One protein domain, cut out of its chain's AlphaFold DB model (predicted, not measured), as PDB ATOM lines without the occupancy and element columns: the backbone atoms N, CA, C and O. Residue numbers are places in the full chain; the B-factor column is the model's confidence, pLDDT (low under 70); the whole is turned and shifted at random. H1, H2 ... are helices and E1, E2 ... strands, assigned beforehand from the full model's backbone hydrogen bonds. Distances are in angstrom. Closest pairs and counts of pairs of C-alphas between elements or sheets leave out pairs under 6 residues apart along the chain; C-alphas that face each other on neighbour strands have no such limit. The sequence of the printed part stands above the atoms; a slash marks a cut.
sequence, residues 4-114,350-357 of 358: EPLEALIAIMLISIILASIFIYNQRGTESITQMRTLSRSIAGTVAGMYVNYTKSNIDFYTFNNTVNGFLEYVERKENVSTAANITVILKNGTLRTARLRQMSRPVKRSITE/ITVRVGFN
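What this domain is: This is residues 4 to 114 and 350 to 357 of the 358 residues of an uncharacterized protein of Candidatus Methanodesulfokores washburnensis (UniProt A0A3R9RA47). A long straight helical arm, residues 4 to 32 of H1, sticks out from a small body in which the rest of H1 and H2 make a helical hairpin over one face of a twisted sheet of four strands. These are two layers, helices on one face of a sheet. The 119 printed residues hold H1, H2, E1, E2, E3 and E4 in chain order, mixed in class; the antiparallel sheet runs E2 E1 E4 E3. The whole is extended, radius of gyration of the C-alphas 22.3 A, spanning 81 by 33 by 25 A.

Where its parts are: Find C-alpha 4 at (-71.166, -60.545, 24.764); from there H1 runs 76.0 A to residue 55. H2, residues 61 to 79, covers 26.6 A. Next come E1, residues 81 to 91, 32.0 A long, E2, residues 95 to 102, and E3, residues 110 to 114. E4, residues 350 to 356, ends at (-111.976, -42.317, 46.963).

How they stand to each other: H1 is on the sheet at a height of 8.7 A, slantwise to the strands; its closest C-alphas to E4 are Ala 44 and Val 352, 5.5 A apart. H2 touches H1 at a shallow tilt of 20 degrees, opposite ways, the closest C-alphas being Tyr 54 and Phe 64, 6.5 A. H2 is on the same face, height 7.7 A. Look for N 84 and O 353 at 2.8 A between E1 and E4, N 97 and O 89 at 2.8 A in the hairpin E1 and E2, and N 354 and O 112 at 2.8 A between E4 and E3. In H1 and H2 every O i to N i+4 pair is within hydrogen-bond range.

The domain as a whole: C-alphas 4 and 58 are the farthest apart, 81.9 A. Residues 115 to 349 are not printed; C-alphas 114 and 350 stand 8.2 A apart across this cut. Of the links printed whole, none is long. Look for pLDDT under 70 at residues 4 to 5, 24 to 33, 52 to 63, 88 to 99 and 357.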
ATOM      1  N   GLU A   4     -69.956 -60.963  25.481       59.72
ATOM      2  CA  GLU A   4     -71.166 -60.545  24.764       59.72
ATOM      3  C   GLU A   4     -72.474 -61.310  25.070       59.72
ATOM      4  O   GLU A   4     -73.522 -60.662  25.088       59.72
ATOM      5  N   PRO A   5     -72.510 -62.635  25.344       65.81
ATOM      6  CA  PRO A   5     -73.793 -63.305  25.568       65.81
ATOM      7  C   PRO A   5     -74.377 -63.027  26.960       65.81
ATOM      8  O   PRO A   5     -75.596 -62.978  27.111       65.81
ATOM      9  N   LEU A   6     -73.529 -62.821  27.976       72.12
ATOM     10  CA  LEU A   6     -73.985 -62.599  29.351       72.12
ATOM     11  C   LEU A   6     -74.517 -61.171  29.532       72.12
ATOM     12  O   LEU A   6     -75.569 -60.976  30.133       72.12
ATOM     13  N   GLU A   7     -73.827 -60.180  28.968       74.25
ATOM     14  CA  GLU A   7     -74.221 -58.766  29.034       74.25
ATOM     15  C   GLU A   7     -75.526 -58.511  28.269       74.25
ATOM     16  O   GLU A   7     -76.413 -57.819  28.772       74.25
ATOM     17  N   ALA A   8     -75.699 -59.148  27.105       74.31
ATOM     18  CA  ALA A   8     -76.951 -59.104  26.355       74.31
ATOM     19  C   ALA A   8     -78.113 -59.759  27.125       74.31
ATOM     20  O   ALA A   8     -79.212 -59.206  27.170       74.31
ATOM     21  N   LEU A   9     -77.873 -60.899  27.785       77.25
ATOM     22  CA  LEU A   9     -78.868 -61.559  28.640       77.25
ATOM     23  C   LEU A   9     -79.281 -60.680  29.827       77.25
ATOM     24  O   LEU A   9     -80.474 -60.552  30.105       77.25
ATOM     25  N   ILE A  10     -78.318 -60.033  30.489       80.31
ATOM     26  CA  ILE A  10     -78.580 -59.107  31.601       80.31
ATOM     27  C   ILE A  10     -79.380 -57.890  31.111       80.31
ATOM     28  O   ILE A  10     -80.353 -57.498  31.757       80.31
ATOM     29  N   ALA A  11     -79.032 -57.323  29.951       80.06
ATOM     30  CA  ALA A  11     -79.746 -56.187  29.370       80.06
ATOM     31  C   ALA A  11     -81.200 -56.533  29.005       80.06
ATOM     32  O   ALA A  11     -82.120 -55.793  29.357       80.06
ATOM     33  N   ILE A  12     -81.433 -57.685  28.365       83.81
ATOM     34  CA  ILE A  12     -82.783 -58.164  28.029       83.81
ATOM     35  C   ILE A  12     -83.598 -58.419  29.302       83.81
ATOM     36  O   ILE A  12     -84.775 -58.054  29.362       83.81
ATOM     37  N   MET A  13     -82.982 -58.991  30.341       84.31
ATOM     38  CA  MET A  13     -83.645 -59.232  31.623       84.31
ATOM     39  C   MET A  13     -84.048 -57.916  32.304       84.31
ATOM     40  O   MET A  13     -85.190 -57.782  32.739       84.31
ATOM     41  N   LEU A  14     -83.159 -56.917  32.333       84.56
ATOM     42  CA  LEU A  14     -83.445 -55.598  32.907       84.56
ATOM     43  C   LEU A  14     -84.559 -54.869  32.150       84.56
ATOM     44  O   LEU A  14     -85.486 -54.358  32.776       84.56
ATOM     45  N   ILE A  15     -84.520 -54.871  30.814       87.06
ATOM     46  CA  ILE A  15     -85.579 -54.274  29.985       87.06
ATOM     47  C   ILE A  15     -86.916 -54.986  30.225       87.06
ATOM     48  O   ILE A  15     -87.943 -54.326  30.378       87.06
ATOM     49  N   SER A  16     -86.912 -56.317  30.333       83.94
ATOM     50  CA  SER A  16     -88.120 -57.105  30.613       83.94
ATOM     51  C   SER A  16     -88.701 -56.796  31.994       83.94
ATOM     52  O   SER A  16     -89.914 -56.646  32.122       83.94
ATOM     53  N   ILE A  17     -87.857 -56.632  33.020       86.06
ATOM     54  CA  ILE A  17     -88.286 -56.230  34.370       86.06
ATOM     55  C   ILE A  17     -88.877 -54.818  34.353       86.06
ATOM     56  O   ILE A  17     -89.921 -54.589  34.966       86.06
ATOM     57  N   ILE A  18     -88.254 -53.874  33.641       85.12
ATOM     58  CA  ILE A  18     -88.752 -52.497  33.522       85.12
ATOM     59  C   ILE A  18     -90.110 -52.482  32.809       85.12
ATOM     60  O   ILE A  18     -91.058 -51.889  33.320       85.12
ATOM     61  N   LEU A  19     -90.239 -53.179  31.678       79.38
ATOM     62  CA  LEU A  19     -91.497 -53.273  30.935       79.38
ATOM     63  C   LEU A  19     -92.590 -53.970  31.747       79.38
ATOM     64  O   LEU A  19     -93.712 -53.470  31.796       79.38
ATOM     65  N   ALA A  20     -92.269 -55.065  32.442       77.81
ATOM     66  CA  ALA A  20     -93.201 -55.737  33.342       77.81
ATOM     67  C   ALA A  20     -93.632 -54.816  34.493       77.81
ATOM     68  O   ALA A  20     -94.809 -54.769  34.836       77.81
ATOM     69  N   SER A  21     -92.713 -54.025  35.047       74.56
ATOM     70  CA  SER A  21     -93.012 -53.065  36.115       74.56
ATOM     71  C   SER A  21     -93.927 -51.940  35.627       74.56
ATOM     72  O   SER A  21     -94.898 -51.612  36.307       74.56
ATOM     73  N   ILE A  22     -93.675 -51.389  34.434       72.00
ATOM     74  CA  ILE A  22     -94.532 -50.376  33.796       72.00
ATOM     75  C   ILE A  22     -95.913 -50.965  33.485       72.00
ATOM     76  O   ILE A  22     -96.932 -50.332  33.758       72.00
ATOM     77  N   PHE A  23     -95.961 -52.188  32.956       71.44
ATOM     78  CA  PHE A  23     -97.205 -52.883  32.644       71.44
ATOM     79  C   PHE A  23     -98.039 -53.149  33.903       71.44
ATOM     80  O   PHE A  23     -99.213 -52.791  33.933       71.44
ATOM     81  N   ILE A  24     -97.431 -53.674  34.971       68.88
ATOM     82  CA  ILE A  24     -98.092 -53.916  36.264       68.88
ATOM     83  C   ILE A  24     -98.548 -52.597  36.902       68.88
ATOM     84  O   ILE A  24     -99.649 -52.522  37.451       68.88
ATOM     85  N   TYR A  25     -97.733 -51.542  36.826       64.69
ATOM     86  CA  TYR A  25     -98.090 -50.220  37.343       64.69
ATOM     87  C   TYR A  25     -99.313 -49.641  36.616       64.69
ATOM     88  O   TYR A  25    -100.261 -49.186  37.262       64.69
ATOM     89  N   ASN A  26     -99.341 -49.738  35.285       59.44
ATOM     90  CA  ASN A  26    -100.468 -49.283  34.474       59.44
ATOM     91  C   ASN A  26    -101.722 -50.152  34.675       59.44
ATOM     92  O   ASN A  26    -102.809 -49.596  34.837       59.44
ATOM     93  N   GLN A  27    -101.585 -51.483  34.760       54.81
ATOM     94  CA  GLN A  27    -102.700 -52.397  35.043       54.81
ATOM     95  C   GLN A  27    -103.361 -52.096  36.390       54.81
ATOM     96  O   GLN A  27    -104.583 -51.953  36.455       54.81
ATOM     97  N   ARG A  28    -102.568 -51.906  37.454       57.62
ATOM     98  CA  ARG A  28    -103.086 -51.544  38.785       57.62
ATOM     99  C   ARG A  28    -103.866 -50.229  38.761       57.62
ATOM    100  O   ARG A  28    -104.883 -50.098  39.443       57.62
ATOM    101  N   GLY A  29    -103.424 -49.263  37.951       58.25
ATOM    102  CA  GLY A  29    -104.150 -48.016  37.716       58.25
ATOM    103  C   GLY A  29    -105.523 -48.252  37.074       58.25
ATOM    104  O   GLY A  29    -106.534 -47.785  37.604       58.25
ATOM    105  N   THR A  30    -105.578 -49.018  35.983       58.34
ATOM    106  CA  THR A  30    -106.816 -49.293  35.229       58.34
ATOM    107  C   THR A  30    -107.810 -50.190  35.969       58.34
ATOM    108  O   THR A  30    -109.016 -49.930  35.934       58.34
ATOM    109  N   GLU A  31    -107.332 -51.203  36.697       55.78
ATOM    110  CA  GLU A  31    -108.175 -52.079  37.518       55.78
ATOM    111  C   GLU A  31    -108.840 -51.292  38.650       55.78
ATOM    112  O   GLU A  31    -110.041 -51.442  38.886       55.78
ATOM    113  N   SER A  32    -108.101 -50.365  39.275       68.06
ATOM    114  CA  SER A  32    -108.646 -49.517  40.338       68.06
ATOM    115  C   SER A  32    -109.785 -48.622  39.839       68.06
ATOM    116  O   SER A  32    -110.829 -48.551  40.478       68.06
ATOM    117  N   ILE A  33    -109.649 -47.999  38.662       68.44
ATOM    118  CA  ILE A  33    -110.684 -47.114  38.101       68.44
ATOM    119  C   ILE A  33    -111.932 -47.910  37.709       68.44
ATOM    120  O   ILE A  33    -113.055 -47.450  37.920       68.44
ATOM    121  N   THR A  34    -111.745 -49.109  37.159       71.06
ATOM    122  CA  THR A  34    -112.857 -49.965  36.731       71.06
ATOM    123  C   THR A  34    -113.670 -50.438  37.934       71.06
ATOM    124  O   THR A  34    -114.892 -50.304  37.936       71.06
ATOM    125  N   GLN A  35    -113.004 -50.883  39.005       73.00
ATOM    126  CA  GLN A  35    -113.661 -51.232  40.270       73.00
ATOM    127  C   GLN A  35    -114.397 -50.031  40.883       73.00
ATOM    128  O   GLN A  35    -115.547 -50.158  41.303       73.00
ATOM    129  N   MET A  36    -113.778 -48.844  40.864       74.62
ATOM    130  CA  MET A  36    -114.393 -47.605  41.351       74.62
ATOM    131  C   MET A  36    -115.659 -47.224  40.561       74.62
ATOM    132  O   MET A  36    -116.655 -46.817  41.164       74.62
ATOM    133  N   ARG A  37    -115.657 -47.372  39.226       75.44
ATOM    134  CA  ARG A  37    -116.852 -47.150  38.386       75.44
ATOM    135  C   ARG A  37    -117.946 -48.168  38.676       75.44
ATOM    136  O   ARG A  37    -119.098 -47.777  38.834       75.44
ATOM    137  N   THR A  38    -117.603 -49.450  38.788       79.88
ATOM    138  CA  THR A  38    -118.579 -50.508  39.095       79.88
ATOM    139  C   THR A  38    -119.257 -50.263  40.439       79.88
ATOM    140  O   THR A  38    -120.484 -50.331  40.526       79.88
ATOM    141  N   LEU A  39    -118.486 -49.891  41.467       81.00
ATOM    142  CA  LEU A  39    -119.037 -49.516  42.766       81.00
ATOM    143  C   LEU A  39    -119.961 -48.295  42.649       81.00
ATOM    144  O   LEU A  39    -121.092 -48.333  43.128       81.00
ATOM    145  N   SER A  40    -119.516 -47.240  41.961       78.31
ATOM    146  CA  SER A  40    -120.304 -46.011  41.783       78.31
ATOM    147  C   SER A  40    -121.634 -46.275  41.069       78.31
ATOM    148  O   SER A  40    -122.673 -45.788  41.512       78.31
ATOM    149  N   ARG A  41    -121.629 -47.106  40.018       80.19
ATOM    150  CA  ARG A  41    -122.839 -47.522  39.289       80.19
ATOM    151  C   ARG A  41    -123.774 -48.364  40.145       80.19
ATOM    152  O   ARG A  41    -124.980 -48.161  40.086       80.19
ATOM    153  N   SER A  42    -123.234 -49.280  40.948       82.62
ATOM    154  CA  SER A  42    -124.023 -50.115  41.862       82.62
ATOM    155  C   SER A  42    -124.739 -49.274  42.926       82.62
ATOM    156  O   SER A  42    -125.936 -49.447  43.172       82.62
ATOM    157  N   ILE A  43    -124.035 -48.293  43.502       85.19
ATOM    158  CA  ILE A  43    -124.614 -47.347  44.463       85.19
ATOM    159  C   ILE A  43    -125.693 -46.506  43.777       85.19
ATOM    160  O   ILE A  43    -126.812 -46.433  44.282       85.19
ATOM    161  N   ALA A  44    -125.393 -45.920  42.614       75.69
ATOM    162  CA  ALA A  44    -126.359 -45.136  41.850       75.69
ATOM    163  C   ALA A  44    -127.615 -45.953  41.511       75.69
ATOM    164  O   ALA A  44    -128.725 -45.479  41.738       75.69
ATOM    165  N   GLY A  45    -127.447 -47.195  41.044       74.38
ATOM    166  CA  GLY A  45    -128.540 -48.106  40.697       74.38
ATOM    167  C   GLY A  45    -129.412 -48.460  41.896       74.38
ATOM    168  O   GLY A  45    -130.634 -48.509  41.784       74.38
ATOM    169  N   THR A  46    -128.799 -48.625  43.067       84.44
ATOM    170  CA  THR A  46    -129.523 -48.903  44.312       84.44
ATOM    171  C   THR A  46    -130.318 -47.684  44.781       84.44
ATOM    172  O   THR A  46    -131.495 -47.821  45.105       84.44
ATOM    173  N   VAL A  47    -129.725 -46.483  44.756       80.94
ATOM    174  CA  VAL A  47    -130.437 -45.226  45.070       80.94
ATOM    175  C   VAL A  47    -131.585 -44.996  44.084       80.94
ATOM    176  O   VAL A  47    -132.671 -44.583  44.484       80.94
ATOM    177  N   ALA A  48    -131.380 -45.331  42.810       76.81
ATOM    178  CA  ALA A  48    -132.420 -45.301  41.795       76.81
ATOM    179  C   ALA A  48    -133.563 -46.280  42.071       76.81
ATOM    180  O   ALA A  48    -134.724 -45.878  42.033       76.81
ATOM    181  N   GLY A  49    -133.259 -47.525  42.439       76.44
ATOM    182  CA  GLY A  49    -134.270 -48.488  42.875       76.44
ATOM    183  C   GLY A  49    -135.044 -48.016  44.110       76.44
ATOM    184  O   GLY A  49    -136.269 -48.111  44.142       76.44
ATOM    185  N   MET A  50    -134.353 -47.440  45.102       79.50
ATOM    186  CA  MET A  50    -134.988 -46.844  46.286       79.50
ATOM    187  C   MET A  50    -135.929 -45.699  45.911       79.50
ATOM    188  O   MET A  50    -137.017 -45.607  46.470       79.50
ATOM    189  N   TYR A  51    -135.538 -44.853  44.956       77.06
ATOM    190  CA  TYR A  51    -136.375 -43.758  44.481       77.06
ATOM    191  C   TYR A  51    -137.613 -44.250  43.722       77.06
ATOM    192  O   TYR A  51    -138.713 -43.787  44.000       77.06
ATOM    193  N   VAL A  52    -137.472 -45.239  42.834       69.25
ATOM    194  CA  VAL A  52    -138.627 -45.854  42.151       69.25
ATOM    195  C   VAL A  52    -139.598 -46.465  43.165       69.25
ATOM    196  O   VAL A  52    -140.809 -46.284  43.051       69.25
ATOM    197  N   ASN A  53    -139.088 -47.152  44.188       69.00
ATOM    198  CA  ASN A  53    -139.927 -47.694  45.256       69.00
ATOM    199  C   ASN A  53    -140.613 -46.585  46.062       69.00
ATOM    200  O   ASN A  53    -141.806 -46.691  46.329       69.00
ATOM    201  N   TYR A  54    -139.890 -45.507  46.384       68.75
ATOM    202  CA  TYR A  54    -140.452 -44.316  47.018       68.75
ATOM    203  C   TYR A  54    -141.625 -43.747  46.210       68.75
ATOM    204  O   TYR A  54    -142.714 -43.633  46.764       68.75
ATOM    205  N   THR A  55    -141.452 -43.516  44.900       60.44
ATOM    206  CA  THR A  55    -142.512 -42.989  44.009       60.44
ATOM    207  C   THR A  55    -143.751 -43.886  43.906       60.44
ATOM    208  O   THR A  55    -144.791 -43.459  43.420       60.44
ATOM    209  N   LYS A  56    -143.662 -45.145  44.351       57.47
ATOM    210  CA  LYS A  56    -144.766 -46.118  44.358       57.47
ATOM    211  C   LYS A  56    -145.309 -46.401  45.762       57.47
ATOM    212  O   LYS A  56    -146.093 -47.331  45.932       57.47
ATOM    213  N   SER A  57    -144.871 -45.655  46.770       51.44
ATOM    214  CA  SER A  57    -145.186 -45.901  48.179       51.44
ATOM    215  C   SER A  57    -145.772 -44.660  48.852       51.44
ATOM    216  O   SER A  57    -145.617 -43.550  48.359       51.44
ATOM    217  N   ASN A  58    -146.408 -44.843  50.012       50.88
ATOM    218  CA  ASN A  58    -147.039 -43.755  50.773       50.88
ATOM    219  C   ASN A  58    -146.106 -43.113  51.819       50.88
ATOM    220  O   ASN A  58    -146.585 -42.469  52.751       50.88
ATOM    221  N   ILE A  59    -144.790 -43.336  51.738       53.38
ATOM    222  CA  ILE A  59    -143.840 -42.725  52.681       53.38
ATOM    223  C   ILE A  59    -143.546 -41.281  52.269       53.38
ATOM    224  O   ILE A  59    -143.525 -40.957  51.083       53.38
ATOM    225  N   ASP A  60    -143.283 -40.405  53.237       49.41
ATOM    226  CA  ASP A  60    -142.905 -39.024  52.942       49.41
ATOM    227  C   ASP A  60    -141.455 -38.905  52.425       49.41
ATOM    228  O   ASP A  60    -140.611 -39.798  52.583       49.41
ATOM    229  N   PHE A  61    -141.149 -37.769  51.788       53.28
ATOM    230  CA  PHE A  61    -139.817 -37.506  51.234       53.28
ATOM    231  C   PHE A  61    -138.721 -37.503  52.311       53.28
ATOM    232  O   PHE A  61    -137.585 -37.890  52.040       53.28
ATOM    233  N   TYR A  62    -139.043 -37.089  53.538       59.75
ATOM    234  CA  TYR A  62    -138.092 -37.050  54.649       59.75
ATOM    235  C   TYR A  62    -137.646 -38.462  55.060       59.75
ATOM    236  O   TYR A  62    -136.453 -38.724  55.228       59.75
ATOM    237  N   THR A  63    -138.588 -39.398  55.137       56.47
ATOM    238  CA  THR A  63    -138.371 -40.816  55.435       56.47
ATOM    239  C   THR A  63    -137.582 -41.496  54.323       56.47
ATOM    240  O   THR A  63    -136.617 -42.218  54.597       56.47
ATOM    241  N   PHE A  64    -137.917 -41.209  53.062       74.62
ATOM    242  CA  PHE A  64    -137.119 -41.647  51.917       74.62
ATOM    243  C   PHE A  64    -135.679 -41.122  51.996       74.62
ATOM    244  O   PHE A  64    -134.728 -41.902  51.896       74.62
ATOM    245  N   ASN A  65    -135.506 -39.821  52.241       70.00
ATOM    246  CA  ASN A  65    -134.191 -39.196  52.313       70.00
ATOM    247  C   ASN A  65    -133.331 -39.805  53.433       70.00
ATOM    248  O   ASN A  65    -132.177 -40.154  53.204       70.00
ATOM    249  N   ASN A  66    -133.905 -40.024  54.620       76.88
ATOM    250  CA  ASN A  66    -133.217 -40.689  55.730       76.88
ATOM    251  C   ASN A  66    -132.810 -42.128  55.389       76.88
ATOM    252  O   ASN A  66    -131.718 -42.561  55.761       76.88
ATOM    253  N   THR A  67    -133.647 -42.850  54.642       84.75
ATOM    254  CA  THR A  67    -133.348 -44.215  54.187       84.75
ATOM    255  C   THR A  67    -132.158 -44.232  53.227       84.75
ATOM    256  O   THR A  67    -131.209 -44.992  53.430       84.75
ATOM    257  N   VAL A  68    -132.158 -43.349  52.222       85.75
ATOM    258  CA  VAL A  68    -131.025 -43.211  51.293       85.75
ATOM    259  C   VAL A  68    -129.767 -42.775  52.038       85.75
ATOM    260  O   VAL A  68    -128.690 -43.323  51.808       85.75
ATOM    261  N   ASN A  69    -129.892 -41.825  52.961       87.06
ATOM    262  CA  ASN A  69    -128.774 -41.331  53.749       87.06
ATOM    263  C   ASN A  69    -128.139 -42.444  54.604       87.06
ATOM    264  O   ASN A  69    -126.916 -42.580  54.603       87.06
ATOM    265  N   GLY A  70    -128.951 -43.274  55.264       90.25
ATOM    266  CA  GLY A  70    -128.480 -44.427  56.037       90.25
ATOM    267  C   GLY A  70    -127.792 -45.487  55.171       90.25
ATOM    268  O   GLY A  70    -126.738 -46.005  55.547       90.25
ATOM    269  N   PHE A  71    -128.326 -45.765  53.977       94.12
ATOM    270  CA  PHE A  71    -127.676 -46.648  53.004       94.12
ATOM    271  C   PHE A  71    -126.305 -46.117  52.569       94.12
ATOM    272  O   PHE A  71    -125.310 -46.841  52.609       94.12
ATOM    273  N   LEU A  72    -126.236 -44.841  52.188       92.62
ATOM    274  CA  LEU A  72    -124.988 -44.213  51.765       92.62
ATOM    275  C   LEU A  72    -123.962 -44.167  52.904       92.62
ATOM    276  O   LEU A  72    -122.786 -44.427  52.676       92.62
ATOM    277  N   GLU A  73    -124.392 -43.925  54.144       91.19
ATOM    278  CA  GLU A  73    -123.510 -43.984  55.313       91.19
ATOM    279  C   GLU A  73    -122.924 -45.379  55.544       91.19
ATOM    280  O   GLU A  73    -121.730 -45.518  55.823       91.19
ATOM    281  N   TYR A  74    -123.749 -46.417  55.408       91.88
ATOM    282  CA  TYR A  74    -123.292 -47.800  55.495       91.88
ATOM    283  C   TYR A  74    -122.224 -48.098  54.435       91.88
ATOM    284  O   TYR A  74    -121.174 -48.657  54.761       91.88
ATOM    285  N   VAL A  75    -122.452 -47.674  53.187       89.69
ATOM    286  CA  VAL A  75    -121.491 -47.839  52.086       89.69
ATOM    287  C   VAL A  75    -120.189 -47.086  52.360       89.69
ATOM    288  O   VAL A  75    -119.116 -47.661  52.197       89.69
ATOM    289  N   GLU A  76    -120.255 -45.834  52.826       90.25
ATOM    290  CA  GLU A  76    -119.061 -45.054  53.178       90.25
ATOM    291  C   GLU A  76    -118.196 -45.763  54.224       90.25
ATOM    292  O   GLU A  76    -116.976 -45.835  54.070       90.25
ATOM    293  N   ARG A  77    -118.819 -46.321  55.271       87.69
ATOM    294  CA  ARG A  77    -118.109 -47.043  56.338       87.69
ATOM    295  C   ARG A  77    -117.515 -48.362  55.846       87.69
ATOM    296  O   ARG A  77    -116.391 -48.687  56.216       87.69
ATOM    297  N   LYS A  78    -118.262 -49.117  55.037       89.88
ATOM    298  CA  LYS A  78    -117.860 -50.451  54.574       89.88
ATOM    299  C   LYS A  78    -116.778 -50.401  53.499       89.88
ATOM    300  O   LYS A  78    -115.803 -51.137  53.583       89.88
ATOM    301  N   GLU A  79    -116.943 -49.523  52.515       86.00
ATOM    302  CA  GLU A  79    -116.060 -49.431  51.347       86.00
ATOM    303  C   GLU A  79    -114.960 -48.366  51.522       86.00
ATOM    304  O   GLU A  79    -114.105 -48.199  50.654       86.00
ATOM    305  N   ASN A  80    -114.956 -47.646  52.654       85.88
ATOM    306  CA  ASN A  80    -114.028 -46.553  52.962       85.88
ATOM    307  C   ASN A  80    -113.979 -45.478  51.855       85.88
ATOM    308  O   ASN A  80    -112.915 -45.036  51.405       85.88
ATOM    309  N   VAL A  81    -115.163 -45.061  51.412       87.62
ATOM    310  CA  VAL A  81    -115.386 -44.022  50.395       87.62
ATOM    311  C   VAL A  81    -116.137 -42.834  50.999       87.62
ATOM    312  O   VAL A  81    -116.643 -42.915  52.113       87.62
ATOM    313  N   SER A  82    -116.219 -41.718  50.275       88.94
ATOM    314  CA  SER A  82    -117.146 -40.622  50.588       88.94
ATOM    315  C   SER A  82    -118.191 -40.510  49.487       88.94
ATOM    316  O   SER A  82    -117.854 -40.598  48.311       88.94
ATOM    317  N   THR A  83    -119.457 -40.319  49.834       89.56
ATOM    318  CA  THR A  83    -120.568 -40.324  48.880       89.56
ATOM    319  C   THR A  83    -121.374 -39.037  48.975       89.56
ATOM    320  O   THR A  83    -121.600 -38.488  50.050       89.56
ATOM    321  N   ALA A  84    -121.825 -38.542  47.833       87.31
ATOM    322  CA  ALA A  84    -122.881 -37.548  47.743       87.31
ATOM    323  C   ALA A  84    -123.944 -38.052  46.780       87.31
ATOM    324  O   ALA A  84    -123.632 -38.730  45.800       87.31
ATOM    325  N   ALA A  85    -125.191 -37.684  47.038       85.75
ATOM    326  CA  ALA A  85    -126.298 -38.008  46.159       85.75
ATOM    327  C   ALA A  85    -127.254 -36.825  46.059       85.75
ATOM    328  O   ALA A  85    -127.580 -36.188  47.063       85.75
ATOM    329  N   ASN A  86    -127.705 -36.558  44.839       77.62
ATOM    330  CA  ASN A  86    -128.706 -35.553  44.523       77.62
ATOM    331  C   ASN A  86    -129.789 -36.181  43.648       77.62
ATOM    332  O   ASN A  86    -129.500 -37.032  42.806       77.62
ATOM    333  N   ILE A  87    -131.014 -35.693  43.804       71.00
ATOM    334  CA  ILE A  87    -132.111 -35.932  42.869       71.00
ATOM    335  C   ILE A  87    -132.393 -34.618  42.180       71.00
ATOM    336  O   ILE A  87    -132.629 -33.616  42.847       71.00
ATOM    337  N   THR A  88    -132.373 -34.622  40.856       66.69
ATOM    338  CA  THR A  88    -132.828 -33.497  40.049       66.69
ATOM    339  C   THR A  88    -134.077 -33.920  39.312       66.69
ATOM    340  O   THR A  88    -134.019 -34.728  38.389       66.69
ATOM    341  N   VAL A  89    -135.203 -33.367  39.740       56.50
ATOM    342  CA  VAL A  89    -136.454 -33.454  39.005       56.50
ATOM    343  C   VAL A  89    -136.416 -32.334  37.987       56.50
ATOM    344  O   VAL A  89    -136.327 -31.156  38.343       56.50
ATOM    345  N   ILE A  90    -136.437 -32.697  36.715       56.09
ATOM    346  CA  ILE A  90    -136.777 -31.726  35.691       56.09
ATOM    347  C   ILE A  90    -138.316 -31.674  35.785       56.09
ATOM    348  O   ILE A  90    -138.966 -32.712  35.851       56.09
ATOM    349  N   LEU A  91    -138.903 -30.480  35.873       46.94
ATOM    350  CA  LEU A  91    -140.346 -30.250  35.778       46.94
ATOM    351  C   LEU A  91    -140.739 -29.743  34.409       46.94
ATOM    352  O   LEU A  91    -140.067 -28.862  33.881       46.94
ATOM    353  N   LYS A  92    -141.865 -30.256  33.934       43.50
ATOM    354  CA  LYS A  92    -142.631 -29.928  32.741       43.50
ATOM    355  C   LYS A  92    -142.344 -28.624  31.995       43.50
ATOM    356  O   LYS A  92    -142.129 -28.582  30.788       43.50
ATOM    357  N   ASN A  93    -142.263 -27.556  32.763       39.34
ATOM    358  CA  ASN A  93    -142.049 -26.180  32.345       39.34
ATOM    359  C   ASN A  93    -140.564 -25.772  32.184       39.34
ATOM    360  O   ASN A  93    -140.228 -24.605  32.377       39.34
ATOM    361  N   GLY A  94    -139.638 -26.699  31.943       42.44
ATOM    362  CA  GLY A  94    -138.192 -26.412  31.902       42.44
ATOM    363  C   GLY A  94    -137.504 -26.337  33.272       42.44
ATOM    364  O   GLY A  94    -136.274 -26.316  33.338       42.44
ATOM    365  N   THR A  95    -138.251 -26.289  34.381       43.72
ATOM    366  CA  THR A  95    -137.675 -25.934  35.687       43.72
ATOM    367  C   THR A  95    -136.939 -27.108  36.312       43.72
ATOM    368  O   THR A  95    -137.497 -28.183  36.505       43.72
ATOM    369  N   LEU A  96    -135.695 -26.886  36.721       50.94
ATOM    370  CA  LEU A  96    -134.912 -27.869  37.462       50.94
ATOM    371  C   LEU A  96    -135.141 -27.694  38.964       50.94
ATOM    372  O   LEU A  96    -134.904 -26.622  39.528       50.94
ATOM    373  N   ARG A  97    -135.575 -28.760  39.636       47.72
ATOM    374  CA  ARG A  97    -135.644 -28.837  41.096       47.72
ATOM    375  C   ARG A  97    -134.676 -29.899  41.580       47.72
ATOM    376  O   ARG A  97    -134.901 -31.092  41.400       47.72
ATOM    377  N   THR A  98    -133.597 -29.455  42.214       62.16
ATOM    378  CA  THR A  98    -132.599 -30.354  42.788       62.16
ATOM    379  C   THR A  98    -132.764 -30.437  44.298       62.16
ATOM    380  O   THR A  98    -132.661 -29.431  44.999       62.16
ATOM    381  N   ALA A  99    -132.965 -31.649  44.800       59.03
ATOM    382  CA  ALA A  99    -132.887 -31.978  46.212       59.03
ATOM    383  C   ALA A  99    -131.562 -32.691  46.496       59.03
ATOM    384  O   ALA A  99    -131.198 -33.668  45.836       59.03
ATOM    385  N   ARG A 100    -130.828 -32.205  47.497       78.31
ATOM    386  CA  ARG A 100    -129.621 -32.873  47.986       78.31
ATOM    387  C   ARG A 100    -130.035 -33.955  48.978       78.31
ATOM    388  O   ARG A 100    -130.599 -33.626  50.016       78.31
ATOM    389  N   LEU A 101    -129.731 -35.214  48.670       76.31
ATOM    390  CA  LEU A 101    -130.007 -36.334  49.574       76.31
ATOM    391  C   LEU A 101    -128.902 -36.483  50.620       76.31
ATOM    392  O   LEU A 101    -129.153 -36.634  51.811       76.31
ATOM    393  N   ARG A 102    -127.647 -36.406  50.166       84.56
ATOM    394  CA  ARG A 102    -126.464 -36.495  51.027       84.56
ATOM    395  C   ARG A 102    -125.330 -35.650  50.473       84.56
ATOM    396  O   ARG A 102    -125.100 -35.606  49.264       84.56
ATOM    397  N   GLN A 103    -124.595 -35.010  51.373       84.56
ATOM    398  CA  GLN A 103    -123.338 -34.341  51.066       84.56
ATOM    399  C   GLN A 103    -122.157 -35.260  51.375       84.56
ATOM    400  O   GLN A 103    -122.213 -36.042  52.319       84.56
ATOM    401  N   MET A 104    -121.068 -35.105  50.620       83.12
ATOM    402  CA  MET A 104    -119.812 -35.784  50.928       83.12
ATOM    403  C   MET A 104    -119.371 -35.470  52.352       83.12
ATOM    404  O   MET A 104    -119.239 -34.307  52.736       83.12
ATOM    405  N   SER A 105    -119.106 -36.531  53.106       82.00
ATOM    406  CA  SER A 105    -118.612 -36.472  54.476       82.00
ATOM    407  C   SER A 105    -117.180 -35.939  54.577       82.00
ATOM    408  O   SER A 105    -116.793 -35.432  55.629       82.00
ATOM    409  N   ARG A 106    -116.367 -36.067  53.514       81.00
ATOM    410  CA  ARG A 106    -114.941 -35.700  53.516       81.00
ATOM    411  C   ARG A 106    -114.493 -35.136  52.158       81.00
ATOM    412  O   ARG A 106    -115.056 -35.518  51.132       81.00
ATOM    413  N   PRO A 107    -113.461 -34.271  52.120       76.69
ATOM    414  CA  PRO A 107    -112.818 -33.873  50.871       76.69
ATOM    415  C   PRO A 107    -112.106 -35.073  50.235       76.69
ATOM    416  O   PRO A 107    -111.442 -35.840  50.929       76.69
ATOM    417  N   VAL A 108    -112.217 -35.216  48.915       80.19
ATOM    418  CA  VAL A 108    -111.705 -36.372  48.160       80.19
ATOM    419  C   VAL A 108    -110.806 -35.912  47.016       80.19
ATOM    420  O   VAL A 108    -111.119 -34.941  46.330       80.19
ATOM    421  N   LYS A 109    -109.691 -36.621  46.785       72.44
ATOM    422  CA  LYS A 109    -108.748 -36.313  45.690       72.44
ATOM    423  C   LYS A 109    -109.265 -36.765  44.326       72.44
ATOM    424  O   LYS A 109    -109.005 -36.115  43.319       72.44
ATOM    425  N   ARG A 110    -109.979 -37.894  44.286       77.06
ATOM    426  CA  ARG A 110    -110.577 -38.467  43.074       77.06
ATOM    427  C   ARG A 110    -112.036 -38.791  43.339       77.06
ATOM    428  O   ARG A 110    -112.365 -39.329  44.393       77.06
ATOM    429  N   SER A 111    -112.900 -38.492  42.375       82.69
ATOM    430  CA  SER A 111    -114.316 -38.841  42.457       82.69
ATOM    431  C   SER A 111    -114.877 -39.240  41.107       82.69
ATOM    432  O   SER A 111    -114.540 -38.624  40.099       82.69
ATOM    433  N   ILE A 112    -115.784 -40.207  41.121       81.31
ATOM    434  CA  ILE A 112    -116.566 -40.634  39.968       81.31
ATOM    435  C   ILE A 112    -118.005 -40.194  40.206       81.31
ATOM    436  O   ILE A 112    -118.533 -40.358  41.306       81.31
ATOM    437  N   THR A 113    -118.609 -39.594  39.187       80.94
ATOM    438  CA  THR A 113    -120.021 -39.213  39.201       80.94
ATOM    439  C   THR A 113    -120.755 -40.112  38.226       80.94
ATOM    440  O   THR A 113    -120.347 -40.218  37.072       80.94
ATOM    441  N   GLU A 114    -121.821 -40.744  38.691       79.00
ATOM    442  CA  GLU A 114    -122.718 -41.559  37.883       79.00
ATOM    443  C   GLU A 114    -124.103 -40.913  37.906       79.00
ATOM    444  O   GLU A 114    -124.605 -40.518  38.963       79.00
ATOM    445  N   ILE A 350    -130.969 -39.015  38.922       74.75
ATOM    446  CA  ILE A 350    -130.267 -39.324  40.162       74.75
ATOM    447  C   ILE A 350    -128.780 -39.233  39.888       74.75
ATOM    448  O   ILE A 350    -128.228 -40.002  39.104       74.75
ATOM    449  N   THR A 351    -128.131 -38.294  40.562       79.81
ATOM    450  CA  THR A 351    -126.690 -38.096  40.481       79.81
ATOM    451  C   THR A 351    -126.062 -38.608  41.761       79.81
ATOM    452  O   THR A 351    -126.300 -38.053  42.834       79.81
ATOM    453  N   VAL A 352    -125.223 -39.634  41.650       83.31
ATOM    454  CA  VAL A 352    -124.405 -40.128  42.758       83.31
ATOM    455  C   VAL A 352    -122.946 -39.850  42.457       83.31
ATOM    456  O   VAL A 352    -122.427 -40.197  41.399       83.31
ATOM    457  N   ARG A 353    -122.261 -39.232  43.413       86.19
ATOM    458  CA  ARG A 353    -120.828 -38.972  43.361       86.19
ATOM    459  C   ARG A 353    -120.139 -39.775  44.449       86.19
ATOM    460  O   ARG A 353    -120.439 -39.596  45.625       86.19
ATOM    461  N   VAL A 354    -119.179 -40.606  44.067       84.81
ATOM    462  CA  VAL A 354    -118.370 -41.409  44.988       84.81
ATOM    463  C   VAL A 354    -116.927 -40.949  44.900       84.81
ATOM    464  O   VAL A 354    -116.344 -40.869  43.820       84.81
ATOM    465  N   GLY A 355    -116.356 -40.594  46.038       85.06
ATOM    466  CA  GLY A 355    -114.994 -40.130  46.188       85.06
ATOM    467  C   GLY A 355    -114.135 -41.130  46.945       85.06
ATOM    468  O   GLY A 355    -114.563 -41.710  47.941       85.06
ATOM    469  N   PHE A 356    -112.911 -41.315  46.465       81.94
ATOM    470  CA  PHE A 356    -111.976 -42.317  46.963       81.94
ATOM    471  C   PHE A 356    -110.787 -41.623  47.629       81.94
ATOM    472  O   PHE A 356    -110.207 -40.690  47.070       81.94
ATOM    473  N   ASN A 357    -110.425 -42.084  48.827       66.81
ATOM    474  CA  ASN A 357    -109.397 -41.470  49.676       66.81
ATOM    475  C   ASN A 357    -107.993 -42.081  49.502       66.81
ATOM    476  O   ASN A 357    -107.179 -41.984  50.415       66.81
TER     477      ASN A 357